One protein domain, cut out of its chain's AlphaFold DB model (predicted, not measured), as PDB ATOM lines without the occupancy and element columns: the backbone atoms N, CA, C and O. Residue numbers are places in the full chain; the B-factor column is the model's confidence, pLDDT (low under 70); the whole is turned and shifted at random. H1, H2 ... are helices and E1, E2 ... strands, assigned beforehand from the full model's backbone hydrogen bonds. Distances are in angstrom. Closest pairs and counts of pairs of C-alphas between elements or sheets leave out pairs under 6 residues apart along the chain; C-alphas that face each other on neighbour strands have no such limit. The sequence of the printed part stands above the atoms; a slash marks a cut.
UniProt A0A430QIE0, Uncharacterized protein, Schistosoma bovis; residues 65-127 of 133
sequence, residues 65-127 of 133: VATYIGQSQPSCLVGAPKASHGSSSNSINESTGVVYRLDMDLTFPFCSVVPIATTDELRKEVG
ATOM      1  N   VAL A  65     136.291 147.708  74.056       94.50
ATOM      2  CA  VAL A  65     134.881 147.577  73.687       94.50
ATOM      3  C   VAL A  65     134.729 146.544  72.579       94.50
ATOM      4  O   VAL A  65     135.564 146.474  71.678       94.50
ATOM      5  N   ALA A  66     133.670 145.744  72.640       93.25
ATOM      6  CA  ALA A  66     133.329 144.788  71.597       93.25
ATOM      7  C   ALA A  66     131.813 144.685  71.439       93.25
ATOM      8  O   ALA A  66     131.063 144.753  72.413       93.25
ATOM      9  N   THR A  67     131.348 144.494  70.211       90.38
ATOM     10  CA  THR A  67     129.949 144.163  69.952       90.38
ATOM     11  C   THR A  67     129.735 142.669  70.172       90.38
ATOM     12  O   THR A  67     130.524 141.840  69.723       90.38
ATOM     13  N   TYR A  68     128.663 142.313  70.875       84.62
ATOM     14  CA  TYR A  68     128.268 140.931  71.115       84.62
ATOM     15  C   TYR A  68     126.806 140.739  70.733       84.62
ATOM     16  O   TYR A  68     125.901 141.333  71.322       84.62
ATOM     17  N   ILE A  69     126.578 139.894  69.733       82.44
ATOM     18  CA  ILE A  69     125.243 139.489  69.306       82.44
ATOM     19  C   ILE A  69     124.999 138.101  69.897       82.44
ATOM     20  O   ILE A  69     125.496 137.101  69.382       82.44
ATOM     21  N   GLY A  70     124.285 138.062  71.023       70.75
ATOM     22  CA  GLY A  70     123.791 136.816  71.603       70.75
ATOM     23  C   GLY A  70     122.563 136.292  70.850       70.75
ATOM     24  O   GLY A  70     122.145 136.855  69.842       70.75
ATOM     25  N   GLN A  71     121.942 135.228  71.364       67.25
ATOM     26  CA  GLN A  71     120.761 134.628  70.723       67.25
ATOM     27  C   GLN A  71     119.509 135.526  70.751       67.25
ATOM     28  O   GLN A  71     118.647 135.365  69.894       67.25
ATOM     29  N   SER A  72     119.384 136.445  71.718       70.50
ATOM     30  CA  SER A  72     118.154 137.224  71.936       70.50
ATOM     31  C   SER A  72     118.265 138.716  71.615       70.50
ATOM     32  O   SER A  72     117.291 139.293  71.140       70.50
ATOM     33  N   GLN A  73     119.412 139.356  71.872       78.31
ATOM     34  CA  GLN A  73     119.569 140.803  71.687       78.31
ATOM     35  C   GLN A  73     121.030 141.232  71.476       78.31
ATOM     36  O   GLN A  73     121.944 140.602  72.025       78.31
ATOM     37  N   PRO A  74     121.272 142.304  70.693       83.75
ATOM     38  CA  PRO A  74     122.593 142.900  70.567       83.75
ATOM     39  C   PRO A  74     123.002 143.583  71.876       83.75
ATOM     40  O   PRO A  74     122.213 144.260  72.538       83.75
ATOM     41  N   SER A  75     124.272 143.434  72.229       88.81
ATOM     42  CA  SER A  75     124.859 144.003  73.438       88.81
ATOM     43  C   SER A  75     126.285 144.490  73.180       88.81
ATOM     44  O   SER A  75     126.921 144.130  72.186       88.81
ATOM     45  N   CYS A  76     126.790 145.340  74.068       90.25
ATOM     46  CA  CYS A  76     128.171 145.805  74.075       90.25
ATOM     47  C   CYS A  76     128.911 145.196  75.263       90.25
ATOM     48  O   CYS A  76     128.427 145.248  76.392       90.25
ATOM     49  N   LEU A  77     130.090 144.645  75.013       92.75
ATOM     50  CA  LEU A  77     131.032 144.239  76.042       92.75
ATOM     51  C   LEU A  77     132.003 145.385  76.293       92.75
ATOM     52  O   LEU A  77     132.617 145.890  75.356       92.75
ATOM     53  N   VAL A  78     132.155 145.783  77.551       94.31
ATOM     54  CA  VAL A  78     133.024 146.887  77.955       94.31
ATOM     55  C   VAL A  78     133.992 146.415  79.029       94.31
ATOM     56  O   VAL A  78     133.587 146.031  80.125       94.31
ATOM     57  N   GLY A  79     135.284 146.455  78.717       93.62
ATOM     58  CA  GLY A  79     136.354 146.121  79.646       93.62
ATOM     59  C   GLY A  79     136.653 147.254  80.626       93.62
ATOM     60  O   GLY A  79     136.654 148.436  80.269       93.62
ATOM     61  N   ALA A  80     136.940 146.876  81.870       93.38
ATOM     62  CA  ALA A  80     137.384 147.747  82.950       93.38
ATOM     63  C   ALA A  80     138.523 147.054  83.729       93.38
ATOM     64  O   ALA A  80     138.266 146.362  84.718       93.38
ATOM     65  N   PRO A  81     139.789 147.193  83.295       89.81
ATOM     66  CA  PRO A  81     140.908 146.397  83.811       89.81
ATOM     67  C   PRO A  81     141.214 146.648  85.296       89.81
ATOM     68  O   PRO A  81     141.751 145.778  85.974       89.81
ATOM     69  N   LYS A  82     140.839 147.811  85.838       88.75
ATOM     70  CA  LYS A  82     141.010 148.127  87.267       88.75
ATOM     71  C   LYS A  82     139.716 148.036  88.075       88.75
ATOM     72  O   LYS A  82     139.692 148.459  89.230       88.75
ATOM     73  N   ALA A  83     138.626 147.559  87.476       87.44
ATOM     74  CA  ALA A  83     137.420 147.227  88.223       87.44
ATOM     75  C   ALA A  83     137.589 145.864  88.907       87.44
ATOM     76  O   ALA A  83     138.141 144.941  88.321       87.44
ATOM     77  N   SER A  84     137.080 145.748  90.132       78.88
ATOM     78  CA  SER A  84     137.142 144.535  90.950       78.88
ATOM     79  C   SER A  84     135.740 143.984  91.198       78.88
ATOM     80  O   SER A  84     134.786 144.748  91.384       78.88
ATOM     81  N   HIS A  85     135.623 142.655  91.216       68.50
ATOM     82  CA  HIS A  85     134.397 141.951  91.561       68.50
ATOM     83  C   HIS A  85     134.338 141.749  93.084       68.50
ATOM     84  O   HIS A  85     134.824 140.760  93.623       68.50
ATOM     85  N   GLY A  86     133.772 142.730  93.792       58.69
ATOM     86  CA  GLY A  86     133.486 142.642  95.226       58.69
ATOM     87  C   GLY A  86     134.261 143.626  96.104       58.69
ATOM     88  O   GLY A  86     135.336 144.117  95.759       58.69
ATOM     89  N   SER A  87     133.687 143.905  97.276       47.62
ATOM     90  CA  SER A  87     134.208 144.766  98.347       47.62
ATOM     91  C   SER A  87     135.449 144.180  99.042       47.62
ATOM     92  O   SER A  87     135.537 144.155 100.265       47.62
ATOM     93  N   SER A  88     136.417 143.672  98.286       44.84
ATOM     94  CA  SER A  88     137.719 143.268  98.806       44.84
ATOM     95  C   SER A  88     138.576 144.523  98.977       44.84
ATOM     96  O   SER A  88     139.407 144.859  98.135       44.84
ATOM     97  N   SER A  89     138.351 145.240 100.077       46.84
ATOM     98  CA  SER A  89     139.131 146.415 100.481       46.84
ATOM     99  C   SER A  89     140.530 146.078 101.007       46.84
ATOM    100  O   SER A  89     141.202 146.964 101.517       46.84
ATOM    101  N   ASN A  90     140.976 144.823 100.921       44.44
ATOM    102  CA  ASN A  90     142.242 144.378 101.491       44.44
ATOM    103  C   ASN A  90     142.954 143.416 100.545       44.44
ATOM    104  O   ASN A  90     142.982 142.208 100.752       44.44
ATOM    105  N   SER A  91     143.555 143.962  99.500       41.25
ATOM    106  CA  SER A  91     144.879 143.513  99.081       41.25
ATOM    107  C   SER A  91     145.400 144.413  97.974       41.25
ATOM    108  O   SER A  91     144.677 144.843  97.080       41.25
ATOM    109  N   ILE A  92     146.692 144.690  98.056       49.66
ATOM    110  CA  ILE A  92     147.525 145.274  97.009       49.66
ATOM    111  C   ILE A  92     147.715 144.183  95.935       49.66
ATOM    112  O   ILE A  92     148.824 143.753  95.651       49.66
ATOM    113  N   ASN A  93     146.612 143.640  95.423       51.28
ATOM    114  CA  ASN A  93     146.600 142.575  94.436       51.28
ATOM    115  C   ASN A  93     146.128 143.183  93.121       51.28
ATOM    116  O   ASN A  93     145.147 143.932  93.086       51.28
ATOM    117  N   GLU A  94     146.856 142.891  92.047       57.78
ATOM    118  CA  GLU A  94     146.456 143.226  90.686       57.78
ATOM    119  C   GLU A  94     144.996 142.821  90.461       57.78
ATOM    120  O   GLU A  94     144.618 141.656  90.558       57.78
ATOM    121  N   SER A  95     144.156 143.819  90.195       65.19
ATOM    122  CA  SER A  95     142.795 143.601  89.726       65.19
ATOM    123  C   SER A  95     142.871 142.830  88.412       65.19
ATOM    124  O   SER A  95     143.412 143.351  87.440       65.19
ATOM    125  N   THR A  96     142.285 141.633  88.353       75.62
ATOM    126  CA  THR A  96     142.157 140.857  87.104       75.62
ATOM    127  C   THR A  96     141.254 141.543  86.073       75.62
ATOM    128  O   THR A  96     141.175 141.105  84.928       75.62
ATOM    129  N   GLY A  97     140.577 142.624  86.471       85.75
ATOM    130  CA  GLY A  97     139.659 143.376  85.635       85.75
ATOM    131  C   GLY A  97     138.293 142.712  85.529       85.75
ATOM    132  O   GLY A  97     138.094 141.556  85.901       85.75
ATOM    133  N   VAL A  98     137.333 143.482  85.027       88.94
ATOM    134  CA  VAL A  98     135.950 143.043  84.828       88.94
ATOM    135  C   VAL A  98     135.497 143.417  83.420       88.94
ATOM    136  O   VAL A  98     135.879 144.464  82.894       88.94
ATOM    137  N   VAL A  99     134.660 142.570  82.822       91.44
ATOM    138  CA  VAL A  99     133.943 142.869  81.578       91.44
ATOM    139  C   VAL A  99     132.465 143.047  81.893       91.44
ATOM    140  O   VAL A  99     131.846 142.196  82.529       91.44
ATOM    141  N   TYR A 100     131.899 144.157  81.438       91.75
ATOM    142  CA  TYR A 100     130.481 144.468  81.559       91.75
ATOM    143  C   TYR A 100     129.760 144.167  80.252       91.75
ATOM    144  O   TYR A 100     130.264 144.515  79.191       91.75
ATOM    145  N   ARG A 101     128.569 143.574  80.324       91.50
ATOM    146  CA  ARG A 101     127.618 143.482  79.218       91.50
ATOM    147  C   ARG A 101     126.572 144.577  79.371       91.50
ATOM    148  O   ARG A 101     125.895 144.634  80.396       91.50
ATOM    149  N   LEU A 102     126.453 145.416  78.350       89.81
ATOM    150  CA  LEU A 102     125.449 146.463  78.210       89.81
ATOM    151  C   LEU A 102     124.438 146.030  77.151       89.81
ATOM    152  O   LEU A 102     124.789 145.917  75.975       89.81
ATOM    153  N   ASP A 103     123.199 145.785  77.553       86.00
ATOM    154  CA  ASP A 103     122.124 145.476  76.616       86.00
ATOM    155  C   ASP A 103     121.670 146.777  75.934       86.00
ATOM    156  O   ASP A 103     121.432 147.792  76.593       86.00
ATOM    157  N   MET A 104     121.584 146.764  74.599       77.38
ATOM    158  CA  MET A 104     121.283 147.960  73.797       77.38
ATOM    159  C   MET A 104     119.782 148.289  73.727       77.38
ATOM    160  O   MET A 104     119.351 149.028  72.843       77.38
ATOM    161  N   ASP A 105     118.980 147.751  74.646       76.12
ATOM    162  CA  ASP A 105     117.565 148.084  74.752       76.12
ATOM    163  C   ASP A 105     117.407 149.541  75.224       76.12
ATOM    164  O   ASP A 105     117.897 149.955  76.281       76.12
ATOM    165  N   LEU A 106     116.720 150.342  74.408       68.81
ATOM    166  CA  LEU A 106     116.473 151.757  74.673       68.81
ATOM    167  C   LEU A 106     115.580 151.956  75.905       68.81
ATOM    168  O   LEU A 106     115.784 152.914  76.654       68.81
ATOM    169  N   THR A 107     114.650 151.032  76.150       71.50
ATOM    170  CA  THR A 107     113.677 151.104  77.246       71.50
ATOM    171  C   THR A 107     114.247 150.617  78.575       71.50
ATOM    172  O   THR A 107     113.981 151.230  79.609       71.50
ATOM    173  N   PHE A 108     115.094 149.585  78.551       66.31
ATOM    174  CA  PHE A 108     115.660 148.974  79.756       66.31
ATOM    175  C   PHE A 108     117.156 148.663  79.574       66.31
ATOM    176  O   PHE A 108     117.517 147.513  79.321       66.31
ATOM    177  N   PRO A 109     118.055 149.658  79.723       70.75
ATOM    178  CA  PRO A 109     119.496 149.425  79.637       70.75
ATOM    179  C   PRO A 109     119.951 148.515  80.779       70.75
ATOM    180  O   PRO A 109     120.106 148.947  81.925       70.75
ATOM    181  N   PHE A 110     120.181 147.243  80.479       79.44
ATOM    182  CA  PHE A 110     120.692 146.303  81.459       79.44
ATOM    183  C   PHE A 110     122.221 146.294  81.424       79.44
ATOM    184  O   PHE A 110     122.829 146.146  80.366       79.44
ATOM    185  N   CYS A 111     122.847 146.465  82.591       86.12
ATOM    186  CA  CYS A 111     124.290 146.356  82.771       86.12
ATOM    187  C   CYS A 111     124.573 145.213  83.740       86.12
ATOM    188  O   CYS A 111     124.091 145.219  84.874       86.12
ATOM    189  N   SER A 112     125.356 144.235  83.303       88.12
ATOM    190  CA  SER A 112     125.754 143.100  84.134       88.12
ATOM    191  C   SER A 112     127.223 142.779  83.955       88.12
ATOM    192  O   SER A 112     127.819 143.089  82.929       88.12
ATOM    193  N   VAL A 113     127.822 142.161  84.965       88.06
ATOM    194  CA  VAL A 113     129.173 141.624  84.839       88.06
ATOM    195  C   VAL A 113     129.103 140.299  84.096       88.06
ATOM    196  O   VAL A 113     128.297 139.436  84.438       88.06
ATOM    197  N   VAL A 114     129.959 140.133  83.090       86.56
ATOM    198  CA  VAL A 114     130.154 138.843  82.434       86.56
ATOM    199  C   VAL A 114     130.986 137.963  83.366       86.56
ATOM    200  O   VAL A 114     132.096 138.363  83.729       86.56
ATOM    201  N   PRO A 115     130.489 136.778  83.760       77.69
ATOM    202  CA  PRO A 115     131.269 135.859  84.569       77.69
ATOM    203  C   PRO A 115     132.427 135.321  83.727       77.69
ATOM    204  O   PRO A 115     132.236 134.540  82.798       77.69
ATOM    205  N   ILE A 116     133.640 135.766  84.042       72.50
ATOM    206  CA  ILE A 116     134.867 135.217  83.475       72.50
ATOM    207  C   ILE A 116     135.480 134.342  84.551       72.50
ATOM    208  O   ILE A 116     135.790 134.817  85.643       72.50
ATOM    209  N   ALA A 117     135.641 133.058  84.246       67.38
ATOM    210  CA  ALA A 117     136.334 132.166  85.152       67.38
ATOM    211  C   ALA A 117     137.783 132.618  85.344       67.38
ATOM    212  O   ALA A 117     138.565 132.643  84.391       67.38
ATOM    213  N   THR A 118     138.129 132.937  86.585       66.50
ATOM    214  CA  THR A 118     139.497 133.247  87.006       66.50
ATOM    215  C   THR A 118     140.225 132.024  87.568       66.50
ATOM    216  O   THR A 118     141.444 132.066  87.696       66.50
ATOM    217  N   THR A 119     139.505 130.932  87.865       67.88
ATOM    218  CA  THR A 119     140.059 129.651  88.340       67.88
ATOM    219  C   THR A 119     139.500 128.480  87.541       67.88
ATOM    220  O   THR A 119     138.382 128.573  87.031       67.88
ATOM    221  N   ASP A 120     140.247 127.376  87.458       69.00
ATOM    222  CA  ASP A 120     139.885 126.173  86.693       69.00
ATOM    223  C   ASP A 120     138.588 125.509  87.169       69.00
ATOM    224  O   ASP A 120     137.850 124.925  86.374       69.00
ATOM    225  N   GLU A 121     138.269 125.628  88.454       69.69
ATOM    226  CA  GLU A 121     137.001 125.172  89.023       69.69
ATOM    227  C   GLU A 121     135.843 125.994  88.458       69.69
ATOM    228  O   GLU A 121     134.879 125.429  87.943       69.69
ATOM    229  N   LEU A 122     135.984 127.323  88.444       66.81
ATOM    230  CA  LEU A 122     134.976 128.224  87.893       66.81
ATOM    231  C   LEU A 122     134.825 128.017  86.377       66.81
ATOM    232  O   LEU A 122     133.717 128.117  85.855       66.81
ATOM    233  N   ARG A 123     135.898 127.641  85.659       67.62
ATOM    234  CA  ARG A 123     135.840 127.318  84.214       67.62
ATOM    235  C   ARG A 123     134.891 126.165  83.923       67.62
ATOM    236  O   ARG A 123     134.189 126.204  82.914       67.62
ATOM    237  N   LYS A 124     134.861 125.154  84.797       68.44
ATOM    238  CA  LYS A 124     133.963 123.996  84.667       68.44
ATOM    239  C   LYS A 124     132.503 124.384  84.884       68.44
ATOM    240  O   LYS A 124     131.630 123.774  84.278       68.44
ATOM    241  N   GLU A 125     132.248 125.400  85.703       64.62
ATOM    242  CA  GLU A 125     130.898 125.886  86.004       64.62
ATOM    243  C   GLU A 125     130.356 126.839  84.933       64.62
ATOM    244  O   GLU A 125     129.190 126.737  84.558       64.62
ATOM    245  N   VAL A 126     131.189 127.749  84.412       67.19
ATOM    246  CA  VAL A 126     130.756 128.774  83.439       67.19
ATOM    247  C   VAL A 126     131.077 128.431  81.980       67.19
ATOM    248  O   VAL A 126     130.705 129.180  81.079       67.19
ATOM    249  N   GLY A 127     131.759 127.308  81.731       60.56
ATOM    250  CA  GLY A 127     132.031 126.792  80.387       60.56
ATOM    251  C   GLY A 127     132.995 127.647  79.558       60.56
ATOM    252  O   GLY A 127     132.845 127.726  78.340       60.56
TER     253      GLY A 127
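Overview. This is residues 65 to 127 of the 133 residues of an uncharacterized protein of Schistosoma bovis (UniProt A0A430QIE0). A single twisted sheet of four antiparallel strands, folded back and forth, makes the body, and one short helix, H1, is set off from it at the end of a link. From one end of the sheet a long loop runs out between E2 and E3, and its residues 86 to 93 stick out. The printed part has 63 residues, with four named strands and then one named helix, in the order E1, E2, E3, E4, H1; the sheet's order is E1, E2, E3, E4. The class is mixed, helices and strands, with under half of the residues in named elements. The whole is loose, with a radius of gyration of the C-alphas of 13.7 A and spans of 38 by 26 by 18 A.

Along the chain. E1, residues 65 to 69, begins with C-alpha 65 at (134.881, 147.577, 73.687) and is 13.3 A long. E2, residues 74 to 80, is the longest strand, at 19.9 A. E3, residues 98 to 103, measures 16.3 A from C-alpha 98 at (135.950, 143.043, 84.828) to C-alpha 103. E4, residues 111 to 113, is 7.1 A long. H1, residues 120 to 126, measures 10.0 A and ends with C-alpha 126 at (130.756, 128.774, 83.439).

Arrangement. The four strands form a meander, each strand the antiparallel neighbour of the one before. E1 and E2 are a hairpin with 152 degrees between their directions; N 66 and O 77 are 2.9 A apart, within hydrogen-bond range. E2 and E3 are a hairpin at 155 degrees, with N 78 and O 100 at 2.8 A and N 98 and O 80 at 3.0 A, both within range. E3 and E4 are a hairpin at 149 degrees, with N 101 and O 112 within range at 2.8 A. E1 and E4 are the edge strands and are apart. From edge to edge the strands' lines turn by 79 degrees. H1 is not on the sheet, with 0 pairs of C-alphas within 10 A. In H1 every O i to N i+4 pair is within hydrogen-bond range.

Size, cuts and confidence. The two C-alphas farthest apart are those of Ile 92 and Thr 107, at 39.6 A. The link from E2 to E3, residues 81 to 97, is long; E1 to E2 is tight, and E3 to E4 and E4 to H1 are short. The printed part has no cut. Its mean pLDDT is 75.2, and 25 residues are under 70: 71, 85 to 95, 106, 108 and 117 to 127.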